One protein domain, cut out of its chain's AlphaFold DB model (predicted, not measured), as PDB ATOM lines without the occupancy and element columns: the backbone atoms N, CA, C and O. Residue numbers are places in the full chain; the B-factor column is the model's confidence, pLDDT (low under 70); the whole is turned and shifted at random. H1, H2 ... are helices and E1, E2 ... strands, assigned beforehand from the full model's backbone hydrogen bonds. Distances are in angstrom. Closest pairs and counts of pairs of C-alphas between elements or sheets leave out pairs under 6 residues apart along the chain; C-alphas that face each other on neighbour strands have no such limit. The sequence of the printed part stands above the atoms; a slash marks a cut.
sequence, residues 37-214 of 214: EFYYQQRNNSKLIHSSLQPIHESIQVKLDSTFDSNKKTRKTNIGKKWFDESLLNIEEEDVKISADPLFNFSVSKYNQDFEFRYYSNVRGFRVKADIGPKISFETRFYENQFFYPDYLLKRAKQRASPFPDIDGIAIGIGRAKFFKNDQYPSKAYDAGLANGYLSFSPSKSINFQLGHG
ATOM      1  N   GLU A  37     -32.328  -0.164 -56.027       56.00
ATOM      2  CA  GLU A  37     -32.988   1.137 -56.227       56.00
ATOM      3  C   GLU A  37     -32.447   1.888 -57.458       56.00
ATOM      4  O   GLU A  37     -33.187   2.551 -58.183       56.00
ATOM      5  N   PHE A  38     -31.149   1.734 -57.737       55.28
ATOM      6  CA  PHE A  38     -30.488   2.362 -58.873       55.28
ATOM      7  C   PHE A  38     -31.062   1.875 -60.218       55.28
ATOM      8  O   PHE A  38     -31.138   2.653 -61.167       55.28
ATOM      9  N   TYR A  39     -31.551   0.629 -60.302       56.72
ATOM     10  CA  TYR A  39     -32.249   0.129 -61.498       56.72
ATOM     11  C   TYR A  39     -33.603   0.784 -61.712       56.72
ATOM     12  O   TYR A  39     -33.995   1.018 -62.855       56.72
ATOM     13  N   TYR A  40     -34.327   1.072 -60.627       53.50
ATOM     14  CA  TYR A  40     -35.595   1.793 -60.714       53.50
ATOM     15  C   TYR A  40     -35.374   3.201 -61.266       53.50
ATOM     16  O   TYR A  40     -36.129   3.638 -62.132       53.50
ATOM     17  N   GLN A  41     -34.307   3.872 -60.825       53.25
ATOM     18  CA  GLN A  41     -33.943   5.208 -61.300       53.25
ATOM     19  C   GLN A  41     -33.455   5.212 -62.760       53.25
ATOM     20  O   GLN A  41     -33.753   6.143 -63.499       53.25
ATOM     21  N   GLN A  42     -32.776   4.152 -63.210       53.78
ATOM     22  CA  GLN A  42     -32.291   4.021 -64.591       53.78
ATOM     23  C   GLN A  42     -33.357   3.663 -65.636       53.78
ATOM     24  O   GLN A  42     -33.068   3.697 -66.832       53.78
ATOM     25  N   ARG A  43     -34.593   3.319 -65.246       54.78
ATOM     26  CA  ARG A  43     -35.603   2.768 -66.175       54.78
ATOM     27  C   ARG A  43     -36.144   3.761 -67.224       54.78
ATOM     28  O   ARG A  43     -37.003   3.390 -68.016       54.78
ATOM     29  N   ASN A  44     -35.591   4.972 -67.299       51.84
ATOM     30  CA  ASN A  44     -35.899   5.988 -68.306       51.84
ATOM     31  C   ASN A  44     -34.702   6.271 -69.239       51.84
ATOM     32  O   ASN A  44     -34.219   7.393 -69.270       51.84
ATOM     33  N   ASN A  45     -34.195   5.265 -69.964       51.31
ATOM     34  CA  ASN A  45     -33.669   5.381 -71.343       51.31
ATOM     35  C   ASN A  45     -32.906   4.113 -71.750       51.31
ATOM     36  O   ASN A  45     -31.694   4.010 -71.581       51.31
ATOM     37  N   SER A  46     -33.613   3.139 -72.319       48.31
ATOM     38  CA  SER A  46     -33.154   2.331 -73.464       48.31
ATOM     39  C   SER A  46     -34.145   1.195 -73.720       48.31
ATOM     40  O   SER A  46     -34.701   0.599 -72.799       48.31
ATOM     41  N   LYS A  47     -34.395   0.908 -75.004       48.56
ATOM     42  CA  LYS A  47     -35.119  -0.284 -75.460       48.56
ATOM     43  C   LYS A  47     -34.412  -1.528 -74.912       48.56
ATOM     44  O   LYS A  47     -33.374  -1.920 -75.436       48.56
ATOM     45  N   LEU A  48     -34.970  -2.148 -73.878       46.50
ATOM     46  CA  LEU A  48     -34.460  -3.405 -73.340       46.50
ATOM     47  C   LEU A  48     -34.970  -4.574 -74.188       46.50
ATOM     48  O   LEU A  48     -36.126  -4.979 -74.087       46.50
ATOM     49  N   ILE A  49     -34.081  -5.128 -75.010       46.47
ATOM     50  CA  ILE A  49     -34.163  -6.515 -75.470       46.47
ATOM     51  C   ILE A  49     -33.419  -7.319 -74.406       46.47
ATOM     52  O   ILE A  49     -32.216  -7.422 -74.522       46.47
ATOM     53  N   HIS A  50     -34.086  -7.752 -73.333       44.41
ATOM     54  CA  HIS A  50     -33.761  -8.901 -72.461       44.41
ATOM     55  C   HIS A  50     -34.755  -8.919 -71.282       44.41
ATOM     56  O   HIS A  50     -35.161  -7.873 -70.779       44.41
ATOM     57  N   SER A  51     -35.165 -10.110 -70.844       49.91
ATOM     58  CA  SER A  51     -36.149 -10.333 -69.770       49.91
ATOM     59  C   SER A  51     -35.536 -10.441 -68.364       49.91
ATOM     60  O   SER A  51     -36.270 -10.630 -67.394       49.91
ATOM     61  N   SER A  52     -34.210 -10.326 -68.229       54.75
ATOM     62  CA  SER A  52     -33.479 -10.483 -66.963       54.75
ATOM     63  C   SER A  52     -32.923  -9.162 -66.423       54.75
ATOM     64  O   SER A  52     -32.515  -8.286 -67.182       54.75
ATOM     65  N   LEU A  53     -32.843  -9.053 -65.095       57.22
ATOM     66  CA  LEU A  53     -32.190  -7.949 -64.390       57.22
ATOM     67  C   LEU A  53     -30.663  -8.103 -64.501       57.22
ATOM     68  O   LEU A  53     -30.095  -9.015 -63.906       57.22
ATOM     69  N   GLN A  54     -30.000  -7.240 -65.272       60.84
ATOM     70  CA  GLN A  54     -28.537  -7.217 -65.358       60.84
ATOM     71  C   GLN A  54     -27.937  -6.617 -64.069       60.84
ATOM     72  O   GLN A  54     -28.295  -5.493 -63.717       60.84
ATOM     73  N   PRO A  55     -27.009  -7.293 -63.361       54.44
ATOM     74  CA  PRO A  55     -26.236  -6.667 -62.291       54.44
ATOM     75  C   PRO A  55     -25.368  -5.526 -62.867       54.44
ATOM     76  O   PRO A  55     -24.607  -5.749 -63.803       54.44
ATOM     77  N   ILE A  56     -25.499  -4.295 -62.358       63.03
ATOM     78  CA  ILE A  56     -24.741  -3.122 -62.798       63.03
ATOM     79  C   ILE A  56     -23.691  -2.862 -61.728       63.03
ATOM     80  O   ILE A  56     -24.001  -2.546 -60.577       63.03
ATOM     81  N   HIS A  57     -22.442  -3.018 -62.144       62.31
ATOM     82  CA  HIS A  57     -21.268  -2.604 -61.395       62.31
ATOM     83  C   HIS A  57     -20.984  -1.129 -61.673       62.31
ATOM     84  O   HIS A  57     -21.241  -0.655 -62.779       62.31
ATOM     85  N   GLU A  58     -20.399  -0.414 -60.713       61.16
ATOM     86  CA  GLU A  58     -19.986   0.989 -60.904       61.16
ATOM     87  C   GLU A  58     -19.039   1.202 -62.096       61.16
ATOM     88  O   GLU A  58     -19.027   2.278 -62.695       61.16
ATOM     89  N   SER A  59     -18.286   0.174 -62.498       54.72
ATOM     90  CA  SER A  59     -17.446   0.205 -63.699       54.72
ATOM     91  C   SER A  59     -18.244   0.370 -65.002       54.72
ATOM     92  O   SER A  59     -17.699   0.842 -66.002       54.72
ATOM     93  N   ILE A  60     -19.537   0.029 -65.004       62.28
ATOM     94  CA  ILE A  60     -20.457   0.217 -66.126       62.28
ATOM     95  C   ILE A  60     -21.080   1.608 -65.986       62.28
ATOM     96  O   ILE A  60     -22.104   1.801 -65.331       62.28
ATOM     97  N   GLN A  61     -20.448   2.606 -66.603       54.56
ATOM     98  CA  GLN A  61     -20.960   3.973 -66.614       54.56
ATOM     99  C   GLN A  61     -22.209   4.064 -67.498       54.56
ATOM    100  O   GLN A  61     -22.113   4.175 -68.720       54.56
ATOM    101  N   VAL A  62     -23.394   4.038 -66.889       57.78
ATOM    102  CA  VAL A  62     -24.632   4.393 -67.590       57.78
ATOM    103  C   VAL A  62     -24.816   5.901 -67.503       57.78
ATOM    104  O   VAL A  62     -24.895   6.475 -66.417       57.78
ATOM    105  N   LYS A  63     -24.851   6.559 -68.663       53.72
ATOM    106  CA  LYS A  63     -25.080   8.000 -68.756       53.72
ATOM    107  C   LYS A  63     -26.539   8.286 -68.396       53.72
ATOM    108  O   LYS A  63     -27.436   7.956 -69.166       53.72
ATOM    109  N   LEU A  64     -26.764   8.863 -67.219       54.25
ATOM    110  CA  LEU A  64     -28.087   9.310 -66.792       54.25
ATOM    111  C   LEU A  64     -28.490  10.551 -67.597       54.25
ATOM    112  O   LEU A  64     -27.660  11.425 -67.856       54.25
ATOM    113  N   ASP A  65     -29.759  10.622 -67.995       50.59
ATOM    114  CA  ASP A  65     -30.304  11.825 -68.621       50.59
ATOM    115  C   ASP A  65     -30.398  12.949 -67.576       50.59
ATOM    116  O   ASP A  65     -30.808  12.735 -66.430       50.59
ATOM    117  N   SER A  66     -30.019  14.162 -67.982       53.84
ATOM    118  CA  SER A  66     -29.773  15.340 -67.131       53.84
ATOM    119  C   SER A  66     -30.953  15.770 -66.243       53.84
ATOM    120  O   SER A  66     -30.798  16.604 -65.352       53.84
ATOM    121  N   THR A  67     -32.147  15.231 -66.480       51.62
ATOM    122  CA  THR A  67     -33.368  15.518 -65.718       51.62
ATOM    123  C   THR A  67     -33.385  14.869 -64.331       51.62
ATOM    124  O   THR A  67     -34.136  15.328 -63.473       51.62
ATOM    125  N   PHE A  68     -32.538  13.865 -64.074       51.66
ATOM    126  CA  PHE A  68     -32.455  13.179 -62.776       51.66
ATOM    127  C   PHE A  68     -31.422  13.775 -61.807       51.66
ATOM    128  O   PHE A  68     -31.604  13.679 -60.593       51.66
ATOM    129  N   ASP A  69     -30.377  14.433 -62.312       51.22
ATOM    130  CA  ASP A  69     -29.302  14.997 -61.476       51.22
ATOM    131  C   ASP A  69     -29.689  16.318 -60.782       51.22
ATOM    132  O   ASP A  69     -29.068  16.731 -59.802       51.22
ATOM    133  N   SER A  70     -30.741  16.992 -61.251       47.25
ATOM    134  CA  SER A  70     -31.012  18.394 -60.903       47.25
ATOM    135  C   SER A  70     -31.657  18.630 -59.529       47.25
ATOM    136  O   SER A  70     -31.710  19.774 -59.079       47.25
ATOM    137  N   ASN A  71     -32.108  17.587 -58.821       49.31
ATOM    138  CA  ASN A  71     -32.891  17.736 -57.584       49.31
ATOM    139  C   ASN A  71     -32.264  17.108 -56.325       49.31
ATOM    140  O   ASN A  71     -32.973  16.851 -55.346       49.31
ATOM    141  N   LYS A  72     -30.938  16.910 -56.270       57.88
ATOM    142  CA  LYS A  72     -30.261  16.639 -54.987       57.88
ATOM    143  C   LYS A  72     -30.236  17.914 -54.138       57.88
ATOM    144  O   LYS A  72     -29.289  18.696 -54.178       57.88
ATOM    145  N   LYS A  73     -31.289  18.130 -53.342       60.00
ATOM    146  CA  LYS A  73     -31.290  19.138 -52.272       60.00
ATOM    147  C   LYS A  73     -30.272  18.722 -51.211       60.00
ATOM    148  O   LYS A  73     -30.606  17.982 -50.291       60.00
ATOM    149  N   THR A  74     -29.038  19.192 -51.346       63.19
ATOM    150  CA  THR A  74     -28.029  19.043 -50.296       63.19
ATOM    151  C   THR A  74     -28.493  19.800 -49.057       63.19
ATOM    152  O   THR A  74     -28.982  20.936 -49.128       63.19
ATOM    153  N   ARG A  75     -28.415  19.151 -47.896       76.38
ATOM    154  CA  ARG A  75     -28.854  19.773 -46.644       76.38
ATOM    155  C   ARG A  75     -27.883  20.887 -46.278       76.38
ATOM    156  O   ARG A  75     -26.680  20.752 -46.442       76.38
ATOM    157  N   LYS A  76     -28.388  22.023 -45.788       76.06
ATOM    158  CA  LYS A  76     -27.529  23.181 -45.471       76.06
ATOM    159  C   LYS A  76     -26.784  23.034 -44.141       76.06
ATOM    160  O   LYS A  76     -25.733  23.638 -43.974       76.06
ATOM    161  N   THR A  77     -27.315  22.252 -43.201       85.12
ATOM    162  CA  THR A  77     -26.739  22.099 -41.858       85.12
ATOM    163  C   THR A  77     -25.643  21.035 -41.837       85.12
ATOM    164  O   THR A  77     -25.804  19.972 -42.426       85.12
ATOM    165  N   ASN A  78     -24.549  21.280 -41.109       82.62
ATOM    166  CA  ASN A  78     -23.414  20.345 -41.034       82.62
ATOM    167  C   ASN A  78     -23.820  18.968 -40.478       82.62
ATOM    168  O   ASN A  78     -23.397  17.941 -40.994       82.62
ATOM    169  N   ILE A  79     -24.707  18.938 -39.478       84.06
ATOM    170  CA  ILE A  79     -25.260  17.692 -38.920       84.06
ATOM    171  C   ILE A  79     -26.148  16.991 -39.955       84.06
ATOM    172  O   ILE A  79     -26.041  15.786 -40.159       84.06
ATOM    173  N   GLY A  80     -27.004  17.754 -40.642       82.38
ATOM    174  CA  GLY A  80     -27.886  17.222 -41.674       82.38
ATOM    175  C   GLY A  80     -27.127  16.679 -42.881       82.38
ATOM    176  O   GLY A  80     -27.590  15.719 -43.473       82.38
ATOM    177  N   LYS A  81     -25.963  17.236 -43.223       82.75
ATOM    178  CA  LYS A  81     -25.066  16.649 -44.225       82.75
ATOM    179  C   LYS A  81     -24.443  15.354 -43.712       82.75
ATOM    180  O   LYS A  81     -24.501  14.336 -44.391       82.75
ATOM    181  N   LYS A  82     -23.923  15.357 -42.483       84.94
ATOM    182  CA  LYS A  82     -23.179  14.216 -41.938       84.94
ATOM    183  C   LYS A  82     -23.992  12.927 -41.800       84.94
ATOM    184  O   LYS A  82     -23.445  11.848 -41.963       84.94
ATOM    185  N   TRP A  83     -25.281  13.020 -41.484       81.69
ATOM    186  CA  TRP A  83     -26.122  11.843 -41.213       81.69
ATOM    187  C   TRP A  83     -26.637  11.103 -42.458       81.69
ATOM    188  O   TRP A  83     -27.374  10.128 -42.339       81.69
ATOM    189  N   PHE A  84     -26.403  11.648 -43.645       80.06
ATOM    190  CA  PHE A  84     -27.522  11.739 -44.574       80.06
ATOM    191  C   PHE A  84     -27.080  12.025 -46.014       80.06
ATOM    192  O   PHE A  84     -27.657  11.464 -46.943       80.06
ATOM    193  N   ASP A  85     -26.074  12.883 -46.182       80.00
ATOM    194  CA  ASP A  85     -25.412  13.172 -47.456       80.00
ATOM    195  C   ASP A  85     -23.980  12.597 -47.481       80.00
ATOM    196  O   ASP A  85     -23.470  12.271 -48.550       80.00
ATOM    197  N   GLU A  86     -23.338  12.436 -46.319       83.94
ATOM    198  CA  GLU A  86     -21.960  11.953 -46.169       83.94
ATOM    199  C   GLU A  86     -21.882  10.629 -45.400       83.94
ATOM    200  O   GLU A  86     -22.753  10.314 -44.588       83.94
ATOM    201  N   SER A  87     -20.795   9.883 -45.623       86.81
ATOM    202  CA  SER A  87     -20.494   8.695 -44.817       86.81
ATOM    203  C   SER A  87     -20.121   9.102 -43.387       86.81
ATOM    204  O   SER A  87     -19.460  10.132 -43.177       86.81
ATOM    205  N   LEU A  88     -20.514   8.311 -42.385       88.25
ATOM    206  CA  LEU A  88     -20.263   8.661 -40.979       88.25
ATOM    207  C   LEU A  88     -18.761   8.652 -40.677       88.25
ATOM    208  O   LEU A  88     -18.222   9.621 -40.134       88.25
ATOM    209  N   LEU A  89     -18.079   7.591 -41.086       90.38
ATOM    210  CA  LEU A  89     -16.628   7.523 -41.142       90.38
ATOM    211  C   LEU A  89     -16.229   7.458 -42.611       90.38
ATOM    212  O   LEU A  89     -16.763   6.643 -43.359       90.38
ATOM    213  N   ASN A  90     -15.301   8.323 -43.007       90.50
ATOM    214  CA  ASN A  90     -14.694   8.298 -44.327       90.50
ATOM    215  C   ASN A  90     -13.200   8.581 -44.174       90.50
ATOM    216  O   ASN A  90     -12.826   9.598 -43.588       90.50
ATOM    217  N   ILE A  91     -12.370   7.669 -44.660       90.31
ATOM    218  CA  ILE A  91     -10.918   7.798 -44.715       90.31
ATOM    219  C   ILE A  91     -10.558   7.722 -46.189       90.31
ATOM    220  O   ILE A  91     -10.800   6.698 -46.821       90.31
ATOM    221  N   GLU A  92     -10.005   8.804 -46.725       89.94
ATOM    222  CA  GLU A  92      -9.533   8.875 -48.104       89.94
ATOM    223  C   GLU A  92      -8.045   9.229 -48.094       89.94
ATOM    224  O   GLU A  92      -7.659  10.362 -47.812       89.94
ATOM    225  N   GLU A  93      -7.221   8.229 -48.380       89.69
ATOM    226  CA  GLU A  93      -5.798   8.355 -48.678       89.69
ATOM    227  C   GLU A  93      -5.560   7.988 -50.153       89.69
ATOM    228  O   GLU A  93      -6.473   7.533 -50.846       89.69
ATOM    229  N   GLU A  94      -4.341   8.200 -50.657       87.06
ATOM    230  CA  GLU A  94      -4.020   8.041 -52.087       87.06
ATOM    231  C   GLU A  94      -4.400   6.656 -52.639       87.06
ATOM    232  O   GLU A  94      -5.025   6.563 -53.696       87.06
ATOM    233  N   ASP A  95      -4.104   5.599 -51.881       89.69
ATOM    234  CA  ASP A  95      -4.355   4.208 -52.269       89.69
ATOM    235  C   ASP A  95      -5.416   3.517 -51.402       89.69
ATOM    236  O   ASP A  95      -5.627   2.317 -51.537       89.69
ATOM    237  N   VAL A  96      -6.074   4.216 -50.476       91.12
ATOM    238  CA  VAL A  96      -7.033   3.578 -49.563       91.12
ATOM    239  C   VAL A  96      -8.237   4.474 -49.355       91.12
ATOM    240  O   VAL A  96      -8.117   5.597 -48.875       91.12
ATOM    241  N   LYS A  97      -9.419   3.943 -49.658       93.69
ATOM    242  CA  LYS A  97     -10.694   4.575 -49.324       93.69
ATOM    243  C   LYS A  97     -11.475   3.638 -48.442       93.69
ATOM    244  O   LYS A  97     -11.737   2.519 -48.854       93.69
ATOM    245  N   ILE A  98     -11.832   4.063 -47.239       93.75
ATOM    246  CA  ILE A  98     -12.627   3.260 -46.309       93.75
ATOM    247  C   ILE A  98     -13.786   4.110 -45.826       93.75
ATOM    248  O   ILE A  98     -13.577   5.190 -45.272       93.75
ATOM    249  N   SER A  99     -14.999   3.591 -45.964       93.56
ATOM    250  CA  SER A  99     -16.185   4.186 -45.368       93.56
ATOM    251  C   SER A  99     -16.901   3.205 -44.455       93.56
ATOM    252  O   SER A  99     -16.969   2.001 -44.716       93.56
ATOM    253  N   ALA A 100     -17.423   3.724 -43.347       94.38
ATOM    254  CA  ALA A 100     -18.248   2.956 -42.431       94.38
ATOM    255  C   ALA A 100     -19.482   3.762 -42.032       94.38
ATOM    256  O   ALA A 100     -19.371   4.873 -41.506       94.38
ATOM    257  N   ASP A 101     -20.647   3.164 -42.263       93.19
ATOM    258  CA  ASP A 101     -21.947   3.798 -42.094       93.19
ATOM    259  C   ASP A 101     -22.865   2.926 -41.242       93.19
ATOM    260  O   ASP A 101     -23.020   1.735 -41.539       93.19
ATOM    261  N   PRO A 102     -23.533   3.483 -40.221       93.06
ATOM    262  CA  PRO A 102     -24.638   2.794 -39.588       93.06
ATOM    263  C   PRO A 102     -25.838   2.758 -40.545       93.06
ATOM    264  O   PRO A 102     -26.106   3.709 -41.280       93.06
ATOM    265  N   LEU A 103     -26.574   1.652 -40.531       90.88
ATOM    266  CA  LEU A 103     -27.754   1.436 -41.356       90.88
ATOM    267  C   LEU A 103     -28.983   1.292 -40.469       90.88
ATOM    268  O   LEU A 103     -28.982   0.518 -39.512       90.88
ATOM    269  N   PHE A 104     -30.049   2.001 -40.829       91.62
ATOM    270  CA  PHE A 104     -31.317   1.941 -40.119       91.62
ATOM    271  C   PHE A 104     -32.482   1.911 -41.101       91.62
ATOM    272  O   PHE A 104     -32.512   2.682 -42.060       91.62
ATOM    273  N   ASN A 105     -33.458   1.046 -40.845       91.62
ATOM    274  CA  ASN A 105     -34.739   1.061 -41.539       91.62
ATOM    275  C   ASN A 105     -35.849   0.731 -40.541       91.62
ATOM    276  O   ASN A 105     -35.903  -0.368 -39.989       91.62
ATOM    277  N   PHE A 106     -36.726   1.704 -40.309       92.56
ATOM    278  CA  PHE A 106     -37.851   1.576 -39.397       92.56
ATOM    279  C   PHE A 106     -39.150   1.692 -40.182       92.56
ATOM    280  O   PHE A 106     -39.346   2.627 -40.954       92.56
ATOM    281  N   SER A 107     -40.054   0.749 -39.964       90.38
ATOM    282  CA  SER A 107     -41.381   0.738 -40.569       90.38
ATOM    283  C   SER A 107     -42.417   0.404 -39.509       90.38
ATOM    284  O   SER A 107     -42.222  -0.502 -38.703       90.38
ATOM    285  N   VAL A 108     -43.536   1.121 -39.517       90.88
ATOM    286  CA  VAL A 108     -44.657   0.889 -38.604       90.88
ATOM    287  C   VAL A 108     -45.958   0.912 -39.392       90.88
ATOM    288  O   VAL A 108     -46.154   1.762 -40.262       90.88
ATOM    289  N   SER A 109     -46.850  -0.031 -39.111       86.25
ATOM    290  CA  SER A 109     -48.160  -0.079 -39.746       86.25
ATOM    291  C   SER A 109     -49.167   0.833 -39.048       86.25
ATOM    292  O   SER A 109     -48.990   1.288 -37.909       86.25
ATOM    293  N   LYS A 110     -50.306   1.032 -39.718       87.00
ATOM    294  CA  LYS A 110     -51.518   1.512 -39.050       87.00
ATOM    295  C   LYS A 110     -51.880   0.577 -37.892       87.00
ATOM    296  O   LYS A 110     -51.551  -0.612 -37.922       87.00
ATOM    297  N   TYR A 111     -52.527   1.146 -36.880       85.06
ATOM    298  CA  TYR A 111     -53.090   0.376 -35.776       85.06
ATOM    299  C   TYR A 111     -54.157  -0.566 -36.308       85.06
ATOM    300  O   TYR A 111     -55.039  -0.129 -37.049       85.06
ATOM    301  N   ASN A 112     -54.050  -1.842 -35.956       80.12
ATOM    302  CA  ASN A 112     -55.099  -2.793 -36.238       80.12
ATOM    303  C   ASN A 112     -56.091  -2.763 -35.070       80.12
ATOM    304  O   ASN A 112     -55.726  -3.113 -33.951       80.12
ATOM    305  N   GLN A 113     -57.313  -2.295 -35.332       79.56
ATOM    306  CA  GLN A 113     -58.362  -2.195 -34.316       79.56
ATOM    307  C   GLN A 113     -58.873  -3.573 -33.880       79.56
ATOM    308  O   GLN A 113     -59.173  -3.742 -32.707       79.56
ATOM    309  N   ASP A 114     -58.894  -4.555 -34.786       80.19
ATOM    310  CA  ASP A 114     -59.447  -5.889 -34.516       80.19
ATOM    311  C   ASP A 114     -58.553  -6.721 -33.589       80.19
ATOM    312  O   ASP A 114     -59.039  -7.571 -32.849       80.19
ATOM    313  N   PHE A 115     -57.238  -6.494 -33.636       73.88
ATOM    314  CA  PHE A 115     -56.263  -7.271 -32.867       73.88
ATOM    315  C   PHE A 115     -55.459  -6.452 -31.849       73.88
ATOM    316  O   PHE A 115     -54.532  -6.977 -31.241       73.88
ATOM    317  N   GLU A 116     -55.773  -5.168 -31.694       81.38
ATOM    318  CA  GLU A 116     -55.154  -4.256 -30.724       81.38
ATOM    319  C   GLU A 116     -53.613  -4.134 -30.787       81.38
ATOM    320  O   GLU A 116     -52.950  -3.807 -29.802       81.38
ATOM    321  N   PHE A 117     -53.000  -4.353 -31.955       78.31
ATOM    322  CA  PHE A 117     -51.548  -4.213 -32.128       78.31
ATOM    323  C   PHE A 117     -51.151  -3.514 -33.439       78.31
ATOM    324  O   PHE A 117     -51.955  -3.304 -34.352       78.31
ATOM    325  N   ARG A 118     -49.867  -3.139 -33.545       84.25
ATOM    326  CA  ARG A 118     -49.238  -2.622 -34.775       84.25
ATOM    327  C   ARG A 118     -48.169  -3.584 -35.261       84.25
ATOM    328  O   ARG A 118     -47.343  -4.037 -34.473       84.25
ATOM    329  N   TYR A 119     -48.132  -3.816 -36.567       86.19
ATOM    330  CA  TYR A 119     -46.966  -4.413 -37.198       86.19
ATOM    331  C   TYR A 119     -45.838  -3.389 -37.223       86.19
ATOM    332  O   TYR A 119     -46.058  -2.205 -37.491       86.19
ATOM    333  N   TYR A 120     -44.623  -3.845 -36.961       88.19
ATOM    334  CA  TYR A 120     -43.439  -3.010 -37.056       88.19
ATOM    335  C   TYR A 120     -42.246  -3.819 -37.549       88.19
ATOM    336  O   TYR A 120     -42.198  -5.040 -37.403       88.19
ATOM    337  N   SER A 121     -41.288  -3.110 -38.131       90.50
ATOM    338  CA  SER A 121     -39.970  -3.609 -38.488       90.50
ATOM    339  C   SER A 121     -38.935  -2.579 -38.060       90.50
ATOM    340  O   SER A 121     -39.091  -1.383 -38.312       90.50
ATOM    341  N   ASN A 122     -37.906  -3.053 -37.379       92.25
ATOM    342  CA  ASN A 122     -36.776  -2.296 -36.887       92.25
ATOM    343  C   ASN A 122     -35.511  -3.020 -37.344       92.25
ATOM    344  O   ASN A 122     -35.102  -4.025 -36.763       92.25
ATOM    345  N   VAL A 123     -34.923  -2.506 -38.415       93.44
ATOM    346  CA  VAL A 123     -33.663  -2.992 -38.956       93.44
ATOM    347  C   VAL A 123     -32.561  -2.046 -38.528       93.44
ATOM    348  O   VAL A 123     -32.633  -0.836 -38.760       93.44
ATOM    349  N   ARG A 124     -31.521  -2.620 -37.939       94.62
ATOM    350  CA  ARG A 124     -30.313  -1.917 -37.518       94.62
ATOM    351  C   ARG A 124     -29.120  -2.643 -38.087       94.62
ATOM    352  O   ARG A 124     -29.149  -3.855 -38.253       94.62
ATOM    353  N   GLY A 125     -28.064  -1.917 -38.378       95.44
ATOM    354  CA  GLY A 125     -26.902  -2.529 -38.970       95.44
ATOM    355  C   GLY A 125     -25.776  -1.554 -39.175       95.44
ATOM    356  O   GLY A 125     -25.834  -0.394 -38.768       95.44
ATOM    357  N   PHE A 126     -24.758  -2.037 -39.856       95.31
ATOM    358  CA  PHE A 126     -23.689  -1.203 -40.355       95.31
ATOM    359  C   PHE A 126     -23.182  -1.764 -41.671       95.31
ATOM    360  O   PHE A 126     -23.348  -2.943 -41.992       95.31
ATOM    361  N   ARG A 127     -22.553  -0.886 -42.433       94.69
ATOM    362  CA  ARG A 127     -21.888  -1.194 -43.684       94.69
ATOM    363  C   ARG A 127     -20.477  -0.667 -43.609       94.69
ATOM    364  O   ARG A 127     -20.285   0.494 -43.266       94.69
ATOM    365  N   VAL A 128     -19.527  -1.505 -43.988       95.38
ATOM    366  CA  VAL A 128     -18.143  -1.100 -44.209       95.38
ATOM    367  C   VAL A 128     -17.821  -1.355 -45.667       95.38
ATOM    368  O   VAL A 128     -18.046  -2.456 -46.171       95.38
ATOM    369  N   LYS A 129     -17.317  -0.331 -46.343       93.94
ATOM    370  CA  LYS A 129     -16.792  -0.415 -47.700       93.94
ATOM    371  C   LYS A 129     -15.337  -0.010 -47.679       93.94
ATOM    372  O   LYS A 129     -14.967   0.906 -46.946       93.94
ATOM    373  N   ALA A 130     -14.539  -0.665 -48.501       93.25
ATOM    374  CA  ALA A 130     -13.188  -0.214 -48.725       93.25
ATOM    375  C   ALA A 130     -12.709  -0.510 -50.139       93.25
ATOM    376  O   ALA A 130     -12.939  -1.597 -50.666       93.25
ATOM    377  N   ASP A 131     -11.970   0.439 -50.690       92.88
ATOM    378  CA  ASP A 131     -11.182   0.288 -51.899       92.88
ATOM    379  C   ASP A 131      -9.704   0.377 -51.518       92.88
ATOM    380  O   ASP A 131      -9.269   1.333 -50.872       92.88
ATOM    381  N   ILE A 132      -8.942  -0.648 -51.889       91.94
ATOM    382  CA  ILE A 132      -7.501  -0.743 -51.672       91.94
ATOM    383  C   ILE A 132      -6.831  -0.719 -53.047       91.94
ATOM    384  O   ILE A 132      -6.865  -1.683 -53.823       91.94
ATOM    385  N   GLY A 133      -6.220   0.418 -53.345       88.56
ATOM    386  CA  GLY A 133      -5.660   0.764 -54.632       88.56
ATOM    387  C   GLY A 133      -6.716   0.725 -55.743       88.56
ATOM    388  O   GLY A 133      -7.919   0.775 -55.495       88.56
ATOM    389  N   PRO A 134      -6.283   0.587 -57.003       86.12
ATOM    390  CA  PRO A 134      -7.186   0.588 -58.151       86.12
ATOM    391  C   PRO A 134      -7.744  -0.800 -58.508       86.12
ATOM    392  O   PRO A 134      -8.318  -0.962 -59.581       86.12
ATOM    393  N   LYS A 135      -7.501  -1.842 -57.701       88.75
ATOM    394  CA  LYS A 135      -7.800  -3.232 -58.100       88.75
ATOM    395  C   LYS A 135      -8.659  -4.002 -57.117       88.75
ATOM    396  O   LYS A 135      -9.271  -4.978 -57.538       88.75
ATOM    397  N   ILE A 136      -8.669  -3.629 -55.840       91.88
ATOM    398  CA  ILE A 136      -9.350  -4.392 -54.796       91.88
ATOM    399  C   ILE A 136     -10.438  -3.516 -54.191       91.88
ATOM    400  O   ILE A 136     -10.147  -2.438 -53.686       91.88
ATOM    401  N   SER A 137     -11.667  -4.015 -54.194       93.44
ATOM    402  CA  SER A 137     -12.808  -3.406 -53.512       93.44
ATOM    403  C   SER A 137     -13.477  -4.463 -52.649       93.44
ATOM    404  O   SER A 137     -13.670  -5.592 -53.099       93.44
ATOM    405  N   PHE A 138     -13.869  -4.135 -51.427       93.88
ATOM    406  CA  PHE A 138     -14.700  -5.018 -50.622       93.88
ATOM    407  C   PHE A 138     -15.807  -4.256 -49.918       93.88
ATOM    408  O   PHE A 138     -15.721  -3.063 -49.632       93.88
ATOM    409  N   GLU A 139     -16.861  -4.989 -49.611       94.50
ATOM    410  CA  GLU A 139     -17.979  -4.475 -48.852       94.50
ATOM    411  C   GLU A 139     -18.504  -5.566 -47.936       94.50
ATOM    412  O   GLU A 139     -18.675  -6.710 -48.349       94.50
ATOM    413  N   THR A 140     -18.799  -5.201 -46.697       95.12
ATOM    414  CA  THR A 140     -19.512  -6.058 -45.757       95.12
ATOM    415  C   THR A 140     -20.648  -5.280 -45.122       95.12
ATOM    416  O   THR A 140     -20.546  -4.073 -44.875       95.12
ATOM    417  N   ARG A 141     -21.764  -5.964 -44.888       95.19
ATOM    418  CA  ARG A 141     -22.926  -5.415 -44.209       95.19
ATOM    419  C   ARG A 141     -23.417  -6.425 -43.192       95.19
ATOM    420  O   ARG A 141     -23.498  -7.625 -43.458       95.19
ATOM    421  N   PHE A 142     -23.789  -5.904 -42.040       95.44
ATOM    422  CA  PHE A 142     -24.430  -6.665 -40.987       95.44
ATOM    423  C   PHE A 142     -25.762  -6.014 -40.654       95.44
ATOM    424  O   PHE A 142     -25.832  -4.790 -40.527       95.44
ATOM    425  N   TYR A 143     -26.794  -6.832 -40.497       94.62
ATOM    426  CA  TYR A 143     -28.139  -6.416 -40.145       94.62
ATOM    427  C   TYR A 143     -28.677  -7.273 -39.010       94.62
ATOM    428  O   TYR A 143     -28.620  -8.499 -39.055       94.62
ATOM    429  N   GLU A 144     -29.291  -6.614 -38.046       93.19
ATOM    430  CA  GLU A 144     -30.181  -7.198 -37.060       93.19
ATOM    431  C   GLU A 144     -31.594  -6.694 -37.370       93.19
ATOM    432  O   GLU A 144     -31.839  -5.483 -37.424       93.19
ATOM    433  N   ASN A 145     -32.510  -7.620 -37.636       92.88
ATOM    434  CA  ASN A 145     -33.866  -7.325 -38.076       92.88
ATOM    435  C   ASN A 145     -34.847  -7.785 -37.005       92.88
ATOM    436  O   ASN A 145     -35.113  -8.978 -36.878       92.88
ATOM    437  N   GLN A 146     -35.431  -6.830 -36.293       91.06
ATOM    438  CA  GLN A 146     -36.489  -7.085 -35.328       91.06
ATOM    439  C   GLN A 146     -37.828  -6.723 -35.950       91.06
ATOM    440  O   GLN A 146     -38.060  -5.568 -36.304       91.06
ATOM    441  N   PHE A 147     -38.732  -7.680 -36.091       88.00
ATOM    442  CA  PHE A 147     -40.018  -7.418 -36.730       88.00
ATOM    443  C   PHE A 147     -41.144  -8.231 -36.111       88.00
ATOM    444  O   PHE A 147     -40.955  -9.320 -35.572       88.00
ATOM    445  N   PHE A 148     -42.348  -7.689 -36.234       87.62
ATOM    446  CA  PHE A 148     -43.585  -8.344 -35.846       87.62
ATOM    447  C   PHE A 148     -44.276  -8.879 -37.097       87.62
ATOM    448  O   PHE A 148     -44.682  -8.100 -37.966       87.62
ATOM    449  N   TYR A 149     -44.399 -10.203 -37.217       81.69
ATOM    450  CA  TYR A 149     -44.944 -10.811 -38.429       81.69
ATOM    451  C   TYR A 149     -46.472 -10.680 -38.512       81.69
ATOM    452  O   TYR A 149     -47.171 -11.014 -37.556       81.69
ATOM    453  N   PRO A 150     -47.012 -10.321 -39.691       83.19
ATOM    454  CA  PRO A 150     -48.368 -10.683 -40.086       83.19
ATOM    455  C   PRO A 150     -48.634 -12.176 -39.920       83.19
ATOM    456  O   PRO A 150     -47.782 -13.001 -40.253       83.19
ATOM    457  N   ASP A 151     -49.837 -12.531 -39.473       84.38
ATOM    458  CA  ASP A 151     -50.178 -13.911 -39.097       84.38
ATOM    459  C   ASP A 151     -49.945 -14.930 -40.229       84.38
ATOM    460  O   ASP A 151     -49.483 -16.048 -39.988       84.38
ATOM    461  N   TYR A 152     -50.183 -14.536 -41.484       86.12
ATOM    462  CA  TYR A 152     -49.928 -15.396 -42.641       86.12
ATOM    463  C   TYR A 152     -48.427 -15.682 -42.849       86.12
ATOM    464  O   TYR A 152     -48.057 -16.811 -43.185       86.12
ATOM    465  N   LEU A 153     -47.553 -14.696 -42.606       87.50
ATOM    466  CA  LEU A 153     -46.095 -14.865 -42.668       87.50
ATOM    467  C   LEU A 153     -45.587 -15.652 -41.464       87.50
ATOM    468  O   LEU A 153     -44.777 -16.557 -41.641       87.50
ATOM    469  N   LEU A 154     -46.120 -15.374 -40.272       86.31
ATOM    470  CA  LEU A 154     -45.812 -16.091 -39.034       86.31
ATOM    471  C   LEU A 154     -46.081 -17.592 -39.175       86.31
ATOM    472  O   LEU A 154     -45.222 -18.417 -38.857       86.31
ATOM    473  N   LYS A 155     -47.257 -17.963 -39.697       88.94
ATOM    474  CA  LYS A 155     -47.615 -19.368 -39.930       88.94
ATOM    475  C   LYS A 155     -46.612 -20.043 -40.863       88.94
ATOM    476  O   LYS A 155     -46.149 -21.145 -40.574       88.94
ATOM    477  N   ARG A 156     -46.237 -19.373 -41.957       90.00
ATOM    478  CA  ARG A 156     -45.270 -19.907 -42.923       90.00
ATOM    479  C   ARG A 156     -43.858 -20.004 -42.338       90.00
ATOM    480  O   ARG A 156     -43.177 -20.995 -42.589       90.00
ATOM    481  N   ALA A 157     -43.431 -19.017 -41.554       89.44
ATOM    482  CA  ALA A 157     -42.141 -19.009 -40.869       89.44
ATOM    483  C   ALA A 157     -42.005 -20.205 -39.916       89.44
ATOM    484  O   ALA A 157     -40.996 -20.908 -39.962       89.44
ATOM    485  N   LYS A 158     -43.046 -20.491 -39.124       87.56
ATOM    486  CA  LYS A 158     -43.090 -21.656 -38.227       87.56
ATOM    487  C   LYS A 158     -43.149 -22.980 -38.967       87.56
ATOM    488  O   LYS A 158     -42.417 -23.896 -38.626       87.56
ATOM    489  N   GLN A 159     -43.980 -23.084 -40.005       90.06
ATOM    490  CA  GLN A 159     -44.060 -24.304 -40.814       90.06
ATOM    491  C   GLN A 159     -42.700 -24.685 -41.402       90.06
ATOM    492  O   GLN A 159     -42.347 -25.858 -41.418       90.06
ATOM    493  N   ARG A 160     -41.916 -23.698 -41.848       88.88
ATOM    494  CA  ARG A 160     -40.563 -23.948 -42.352       88.88
ATOM    495  C   ARG A 160     -39.546 -24.264 -41.258       88.88
ATOM    496  O   ARG A 160     -38.577 -24.953 -41.546       88.88
ATOM    497  N   ALA A 161     -39.755 -23.766 -40.043       89.56
ATOM    498  CA  ALA A 161     -38.921 -24.088 -38.892       89.56
ATOM    499  C   ALA A 161     -39.262 -25.452 -38.273       89.56
ATOM    500  O   ALA A 161     -38.396 -26.063 -37.670       89.56
ATOM    501  N   SER A 162     -40.481 -25.964 -38.484       87.06
ATOM    502  CA  SER A 162     -40.982 -27.229 -37.924       87.06
ATOM    503  C   SER A 162     -40.044 -28.443 -38.035       87.06
ATOM    504  O   SER A 162     -40.089 -29.265 -37.121       87.06
ATOM    505  N   PRO A 163     -39.233 -28.623 -39.097       88.94
ATOM    506  CA  PRO A 163     -38.276 -29.731 -39.169       88.94
ATOM    507  C   PRO A 163     -37.066 -29.586 -38.229       88.94
ATOM    508  O   PRO A 163     -36.298 -30.532 -38.085       88.94
ATOM    509  N   PHE A 164     -36.862 -28.411 -37.628       86.88
ATOM    510  CA  PHE A 164     -35.676 -28.052 -36.859       86.88
ATOM    511  C   PHE A 164     -36.063 -27.683 -35.416       86.88
ATOM    512  O   PHE A 164     -36.631 -26.613 -35.198       86.88
ATOM    513  N   PRO A 165     -35.738 -28.517 -34.415       81.88
ATOM    514  CA  PRO A 165     -36.155 -28.280 -33.031       81.88
ATOM    515  C   PRO A 165     -35.510 -27.035 -32.396       81.88
ATOM    516  O   PRO A 165     -36.105 -26.427 -31.516       81.88
ATOM    517  N   ASP A 166     -34.334 -26.617 -32.880       85.50
ATOM    518  CA  ASP A 166     -33.557 -25.496 -32.321       85.50
ATOM    519  C   ASP A 166     -33.816 -24.148 -33.025       85.50
ATOM    520  O   ASP A 166     -33.006 -23.214 -32.938       85.50
ATOM    521  N   ILE A 167     -34.879 -24.058 -33.829       84.69
ATOM    522  CA  ILE A 167     -35.203 -22.869 -34.621       84.69
ATOM    523  C   ILE A 167     -36.647 -22.453 -34.338       84.69
ATOM    524  O   ILE A 167     -37.589 -23.155 -34.687       84.69
ATOM    525  N   ASP A 168     -36.820 -21.259 -33.778       85.50
ATOM    526  CA  ASP A 168     -38.138 -20.705 -33.433       85.50
ATOM    527  C   ASP A 168     -38.956 -20.276 -34.667       85.50
ATOM    528  O   ASP A 168     -40.192 -20.204 -34.655       85.50
ATOM    529  N   GLY A 169     -38.265 -19.920 -35.751       88.50
ATOM    530  CA  GLY A 169     -38.874 -19.476 -36.997       88.50
ATOM    531  C   GLY A 169     -37.858 -19.300 -38.120       88.50
ATOM    532  O   GLY A 169     -36.667 -19.104 -37.888       88.50
ATOM    533  N   ILE A 170     -38.339 -19.341 -39.364       90.00
ATOM    534  CA  ILE A 170     -37.549 -18.943 -40.535       90.00
ATOM    535  C   ILE A 170     -38.076 -17.612 -41.058       90.00
ATOM    536  O   ILE A 170     -39.160 -17.542 -41.645       90.00
ATOM    537  N   ALA A 171     -37.280 -16.565 -40.858       88.94
ATOM    538  CA  ALA A 171     -37.523 -15.245 -41.395       88.94
ATOM    539  C   ALA A 171     -37.409 -15.260 -42.922       88.94
ATOM    540  O   ALA A 171     -36.376 -15.619 -43.495       88.94
ATOM    541  N   ILE A 172     -38.487 -14.878 -43.602       85.19
ATOM    542  CA  ILE A 172     -38.549 -14.939 -45.062       85.19
ATOM    543  C   ILE A 172     -37.551 -13.949 -45.666       85.19
ATOM    544  O   ILE A 172     -37.620 -12.757 -45.390       85.19
ATOM    545  N   GLY A 173     -36.650 -14.459 -46.510       82.75
ATOM    546  CA  GLY A 173     -35.620 -13.659 -47.180       82.75
ATOM    547  C   GLY A 173     -34.412 -13.308 -46.309       82.75
ATOM    548  O   GLY A 173     -33.518 -12.633 -46.801       82.75
ATOM    549  N   ILE A 174     -34.378 -13.763 -45.051       88.06
ATOM    550  CA  ILE A 174     -33.288 -13.481 -44.106       88.06
ATOM    551  C   ILE A 174     -32.639 -14.783 -43.624       88.06
ATOM    552  O   ILE A 174     -31.425 -14.921 -43.692       88.06
ATOM    553  N   GLY A 175     -33.436 -15.760 -43.174       89.50
ATOM    554  CA  GLY A 175     -32.929 -17.040 -42.678       89.50
ATOM    555  C   GLY A 175     -33.453 -17.394 -41.289       89.50
ATOM    556  O   GLY A 175     -34.645 -17.278 -41.021       89.50
ATOM    557  N   ARG A 176     -32.578 -17.895 -40.412       90.38
ATOM    558  CA  ARG A 176     -32.954 -18.336 -39.059       90.38
ATOM    559  C   ARG A 176     -33.388 -17.144 -38.208       90.38
ATOM    560  O   ARG A 176     -32.715 -16.118 -38.199       90.38
ATOM    561  N   ALA A 177     -34.478 -17.313 -37.472       90.00
ATOM    562  CA  ALA A 177     -35.018 -16.305 -36.576       90.00
ATOM    563  C   ALA A 177     -35.232 -16.886 -35.176       90.00
ATOM    564  O   ALA A 177     -35.508 -18.079 -35.028       90.00
ATOM    565  N   LYS A 178     -35.125 -16.023 -34.168       88.50
ATOM    566  CA  LYS A 178     -35.445 -16.325 -32.769       88.50
ATOM    567  C   LYS A 178     -36.596 -15.466 -32.294       88.50
ATOM    568  O   LYS A 178     -36.777 -14.361 -32.804       88.50
ATOM    569  N   PHE A 179     -37.372 -15.949 -31.332       85.88
ATOM    570  CA  PHE A 179     -38.416 -15.116 -30.747       85.88
ATOM    571  C   PHE A 179     -37.811 -13.888 -30.060       85.88
ATOM    572  O   PHE A 179     -36.837 -13.977 -29.314       85.88
ATOM    573  N   PHE A 180     -38.406 -12.729 -30.322       77.00
ATOM    574  CA  PHE A 180     -38.046 -11.469 -29.691       77.00
ATOM    575  C   PHE A 180     -39.122 -11.101 -28.671       77.00
ATOM    576  O   PHE A 180     -40.288 -10.968 -29.033       77.00
ATOM    577  N   LYS A 181     -38.715 -10.902 -27.409       66.62
ATOM    578  CA  LYS A 181     -39.578 -10.724 -26.224       66.62
ATOM    579  C   LYS A 181     -40.440 -11.954 -25.880       66.62
ATOM    580  O   LYS A 181     -41.080 -12.574 -26.727       66.62
ATOM    581  N   ASN A 182     -40.498 -12.257 -24.584       56.66
ATOM    582  CA  ASN A 182     -41.280 -13.358 -24.004       56.66
ATOM    583  C   ASN A 182     -42.777 -13.024 -23.850       56.66
ATOM    584  O   ASN A 182     -43.468 -13.653 -23.048       56.66
ATOM    585  N   ASP A 183     -43.290 -12.035 -24.585       50.00
ATOM    586  CA  ASP A 183     -44.698 -11.663 -24.490       50.00
ATOM    587  C   ASP A 183     -45.535 -12.658 -25.296       50.00
ATOM    588  O   ASP A 183     -45.629 -12.588 -26.520       50.00
ATOM    589  N   GLN A 184     -46.109 -13.596 -24.538       51.91
ATOM    590  CA  GLN A 184     -47.139 -14.570 -24.893       51.91
ATOM    591  C   GLN A 184     -46.793 -15.504 -26.051       51.91
ATOM    592  O   GLN A 184     -46.839 -15.157 -27.227       51.91
ATOM    593  N   TYR A 185     -46.542 -16.766 -25.697       48.94
ATOM    594  CA  TYR A 185     -46.465 -17.829 -26.681       48.94
ATOM    595  C   TYR A 185     -47.817 -17.986 -27.414       48.94
ATOM    596  O   TYR A 185     -48.849 -18.143 -26.762       48.94
ATOM    597  N   PRO A 186     -47.821 -18.019 -28.758       56.00
ATOM    598  CA  PRO A 186     -46.643 -17.858 -29.595       56.00
ATOM    599  C   PRO A 186     -46.256 -16.391 -29.835       56.00
ATOM    600  O   PRO A 186     -47.043 -15.636 -30.411       56.00
ATOM    601  N   SER A 187     -44.998 -16.043 -29.536       64.50
ATOM    602  CA  SER A 187     -44.454 -14.716 -29.815       64.50
ATOM    603  C   SER A 187     -44.558 -14.417 -31.313       64.50
ATOM    604  O   SER A 187     -44.093 -15.182 -32.163       64.50
ATOM    605  N   LYS A 188     -45.207 -13.300 -31.651       74.06
ATOM    606  CA  LYS A 188     -45.339 -12.817 -33.038       74.06
ATOM    607  C   LYS A 188     -44.142 -11.969 -33.486       74.06
ATOM    608  O   LYS A 188     -44.031 -11.634 -34.667       74.06
ATOM    609  N   ALA A 189     -43.266 -11.621 -32.548       83.19
ATOM    610  CA  ALA A 189     -42.053 -10.868 -32.797       83.19
ATOM    611  C   ALA A 189     -40.849 -11.802 -32.937       83.19
ATOM    612  O   ALA A 189     -40.666 -12.734 -32.150       83.19
ATOM    613  N   TYR A 190     -40.030 -11.527 -33.943       88.69
ATOM    614  CA  TYR A 190     -38.800 -12.249 -34.221       88.69
ATOM    615  C   TYR A 190     -37.627 -11.291 -34.336       88.69
ATOM    616  O   TYR A 190     -37.783 -10.141 -34.747       88.69
ATOM    617  N   ASP A 191     -36.459 -11.828 -34.020       90.62
ATOM    618  CA  ASP A 191     -35.160 -11.250 -34.306       90.62
ATOM    619  C   ASP A 191     -34.411 -12.165 -35.286       90.62
ATOM    620  O   ASP A 191     -34.356 -13.388 -35.101       90.62
ATOM    621  N   ALA A 192     -33.883 -11.583 -36.361       92.38
ATOM    622  CA  ALA A 192     -33.140 -12.289 -37.392       92.38
ATOM    623  C   ALA A 192     -31.906 -11.490 -37.836       92.38
ATOM    624  O   ALA A 192     -32.002 -10.345 -38.287       92.38
ATOM    625  N   GLY A 193     -30.744 -12.138 -37.760       93.00
ATOM    626  CA  GLY A 193     -29.476 -11.591 -38.230       93.00
ATOM    627  C   GLY A 193     -29.215 -11.923 -39.698       93.00
ATOM    628  O   GLY A 193     -29.468 -13.046 -40.132       93.00
ATOM    629  N   LEU A 194     -28.664 -10.967 -40.443       93.06
ATOM    630  CA  LEU A 194     -28.138 -11.159 -41.793       93.06
ATOM    631  C   LEU A 194     -26.740 -10.560 -41.876       93.06
ATOM    632  O   LEU A 194     -26.544  -9.395 -41.542       93.06
ATOM    633  N   ALA A 195     -25.786 -11.333 -42.378       93.19
ATOM    634  CA  ALA A 195     -24.446 -10.850 -42.658       93.19
ATOM    635  C   ALA A 195     -24.101 -11.198 -44.098       93.19
ATOM    636  O   ALA A 195     -24.108 -12.370 -44.471       93.19
ATOM    637  N   ASN A 196     -23.792 -10.188 -44.899       93.12
ATOM    638  CA  ASN A 196     -23.348 -10.394 -46.264       93.12
ATOM    639  C   ASN A 196     -22.105  -9.569 -46.562       93.12
ATOM    640  O   ASN A 196     -21.769  -8.600 -45.878       93.12
ATOM    641  N   GLY A 197     -21.390  -9.985 -47.589       93.31
ATOM    642  CA  GLY A 197     -20.213  -9.271 -48.022       93.31
ATOM    643  C   GLY A 197     -19.621  -9.863 -49.275       93.31
ATOM    644  O   GLY A 197     -19.921 -10.995 -49.655       93.31
ATOM    645  N   TYR A 198     -18.784  -9.073 -49.928       94.12
ATOM    646  CA  TYR A 198     -18.040  -9.498 -51.095       94.12
ATOM    647  C   TYR A 198     -16.669  -8.835 -51.150       94.12
ATOM    648  O   TYR A 198     -16.460  -7.734 -50.643       94.12
ATOM    649  N   LEU A 199     -15.761  -9.518 -51.831       92.88
ATOM    650  CA  LEU A 199     -14.466  -9.047 -52.275       92.88
ATOM    651  C   LEU A 199     -14.463  -9.061 -53.804       92.88
ATOM    652  O   LEU A 199     -14.885 -10.029 -54.432       92.88
ATOM    653  N   SER A 200     -13.986  -7.978 -54.388       92.38
ATOM    654  CA  SER A 200     -13.934  -7.722 -55.817       92.38
ATOM    655  C   SER A 200     -12.487  -7.430 -56.198       92.38
ATOM    656  O   SER A 200     -11.851  -6.555 -55.612       92.38
ATOM    657  N   PHE A 201     -11.952  -8.187 -57.152       90.81
ATOM    658  CA  PHE A 201     -10.593  -8.050 -57.653       90.81
ATOM    659  C   PHE A 201     -10.591  -7.858 -59.170       90.81
ATOM    660  O   PHE A 201     -10.996  -8.742 -59.927       90.81
ATOM    661  N   SER A 202     -10.088  -6.710 -59.614       91.31
ATOM    662  CA  SER A 202      -9.995  -6.319 -61.021       91.31
ATOM    663  C   SER A 202      -8.531  -6.243 -61.460       91.31
ATOM    664  O   SER A 202      -7.902  -5.190 -61.333       91.31
ATOM    665  N   PRO A 203      -7.937  -7.332 -61.986       84.94
ATOM    666  CA  PRO A 203      -6.565  -7.292 -62.490       84.94
ATOM    667  C   PRO A 203      -6.403  -6.358 -63.701       84.94
ATOM    668  O   PRO A 203      -5.320  -5.797 -63.892       84.94
ATOM    669  N   SER A 204      -7.463  -6.173 -64.498       83.56
ATOM    670  CA  SER A 204      -7.526  -5.268 -65.651       83.56
ATOM    671  C   SER A 204      -8.904  -4.598 -65.750       83.56
ATOM    672  O   SER A 204      -9.843  -4.995 -65.067       83.56
ATOM    673  N   LYS A 205      -9.059  -3.599 -66.633       76.81
ATOM    674  CA  LYS A 205     -10.351  -2.912 -66.853       76.81
ATOM    675  C   LYS A 205     -11.440  -3.812 -67.454       76.81
ATOM    676  O   LYS A 205     -12.609  -3.453 -67.408       76.81
ATOM    677  N   SER A 206     -11.055  -4.937 -68.053       77.44
ATOM    678  CA  SER A 206     -11.964  -5.829 -68.782       77.44
ATOM    679  C   SER A 206     -12.341  -7.082 -67.994       77.44
ATOM    680  O   SER A 206     -13.229  -7.810 -68.423       77.44
ATOM    681  N   ILE A 207     -11.655  -7.365 -66.883       78.38
ATOM    682  CA  ILE A 207     -11.839  -8.595 -66.109       78.38
ATOM    683  C   ILE A 207     -11.995  -8.230 -64.635       78.38
ATOM    684  O   ILE A 207     -11.111  -7.600 -64.056       78.38
ATOM    685  N   ASN A 208     -13.093  -8.682 -64.034       83.75
ATOM    686  CA  ASN A 208     -13.368  -8.568 -62.608       83.75
ATOM    687  C   ASN A 208     -13.750  -9.942 -62.045       83.75
ATOM    688  O   ASN A 208     -14.546 -10.666 -62.643       83.75
ATOM    689  N   PHE A 209     -13.181 -10.279 -60.891       87.19
ATOM    690  CA  PHE A 209     -13.540 -11.452 -60.110       87.19
ATOM    691  C   PHE A 209     -14.207 -10.998 -58.820       87.19
ATOM    692  O   PHE A 209     -13.613 -10.238 -58.059       87.19
ATOM    693  N   GLN A 210     -15.412 -11.494 -58.551       88.50
ATOM    694  CA  GLN A 210     -16.138 -11.189 -57.325       88.50
ATOM    695  C   GLN A 210     -16.467 -12.474 -56.572       88.50
ATOM    696  O   GLN A 210     -16.998 -13.429 -57.135       88.50
ATOM    697  N   LEU A 211     -16.142 -12.482 -55.286       91.88
ATOM    698  CA  LEU A 211     -16.420 -13.569 -54.358       91.88
ATOM    699  C   LEU A 211     -17.201 -12.985 -53.191       91.88
ATOM    700  O   LEU A 211     -16.795 -11.969 -52.635       91.88
ATOM    701  N   GLY A 212     -18.311 -13.601 -52.808       90.38
ATOM    702  CA  GLY A 212     -19.131 -13.088 -51.721       90.38
ATOM    703  C   GLY A 212     -20.013 -14.147 -51.089       90.38
ATOM    704  O   GLY A 212     -20.161 -15.249 -51.616       90.38
ATOM    705  N   HIS A 213     -20.585 -13.791 -49.945       89.19
ATOM    706  CA  HIS A 213     -21.535 -14.605 -49.201       89.19
ATOM    707  C   HIS A 213     -22.702 -13.745 -48.708       89.19
ATOM    708  O   HIS A 213     -22.599 -12.516 -48.626       89.19
ATOM    709  N   GLY A 214     -23.803 -14.403 -48.352       82.44
ATOM    710  CA  GLY A 214     -25.001 -13.791 -47.787       82.44
ATOM    711  C   GLY A 214     -26.011 -14.834 -47.353       82.44
ATOM    712  O   GLY A 214     -25.892 -15.989 -47.823       82.44
TER     713      GLY A 214
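What this domain is: This is residues 37 to 214 of the 214 residues of an uncharacterized protein of Crocinitomicaceae bacterium (UniProt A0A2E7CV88). One long, twisted antiparallel sheet is bowed into an open trough: the long strands E2, E3, E4 and E7 lie side by side, with short E1 at one edge, and beyond E7 come E5 and E6 by one end of it and E8 by the other. H3 packs on E5, while the long stretch of residues 43 to 77, with no named element, loops away from the sheet and leads to H2 beyond the edge strand E1, and its residues 46 to 52 stick out. The 178 printed residues hold three named helices and eight named strands, in the order H1 H2 E1 E2 E3 E4 H3 E5 E6 E7 E8. The class is mixed, helices and strands; the whole is loose, with a radius of gyration of the C-alphas of 20.9 A and spans of 55 by 41 by 40 A.

How they stand to each other: Begin at H1, residues 37 to 42, and go on to H2, residues 78 to 82; they are apart, and neither is on the sheet. Next comes a meander, each strand the antiparallel neighbour of the one before: E1, residues 89 to 92, E2, 96 to 108, E3, 120 to 132, and E4, 136 to 148. Look for N 91 and O 98 between E1 and E2, 2.8 A; N 103 and O 125 between E2 and E3, 2.8 A; and N 128 and O 140 between E3 and E4, 2.9 A. H3, residues 151 to 161, touches E5, residues 169 to 171; their closest C-alphas are those of Ala 157 and Ile 170, 4.6 A apart. A second meander runs E5, E6, residues 175 to 179, E7, residues 189 to 204, and E8, residues 207 to 213. Here find N 171 and O 175, 2.7 A, between E5 and E6; N 191 and O 178, 2.8 A, between E6 and E7; and N 199 and O 211, 2.8 A, between E7 and E8. E7 has E4 on one side, with N 143 and O 194 at 2.8 A, and E6 and E8 on the other side, E6 beside residues 189 to 192 and E8 beside 196 to 204. H3 is on the sheet at a height of 8.8 A and runs across the strands, at 68 degrees to E6 on the local plane. In H1, H2 and H3 every O i to N i+4 pair is within hydrogen-bond range.

Where its parts are: Find C-alpha 37, where H1 begins, at (-32.988, 1.137, -56.227). E2 runs 39.3 A from C-alpha 96 at (-7.033, 3.578, -49.563) to C-alpha 108; E3 measures 38.9 A and E4 39.3 A. H3 measures 15.2 A, and E7, the longest strand, 48.0 A. E8 runs 20.4 A to C-alpha 213 at (-21.535, -14.605, -49.201).

The domain as a whole: The two C-alphas farthest apart are those of Asp 114 and Ser 204, 60.5 A. The printed part has no cut and ends at the chain's last residue, 214. The links from H1 to H2 and from E2 to E3 are long, with 35 and 11 residues. The mean pLDDT of the printed part is 79.6, and residues 37 to 74 and 181 to 187 are under 70.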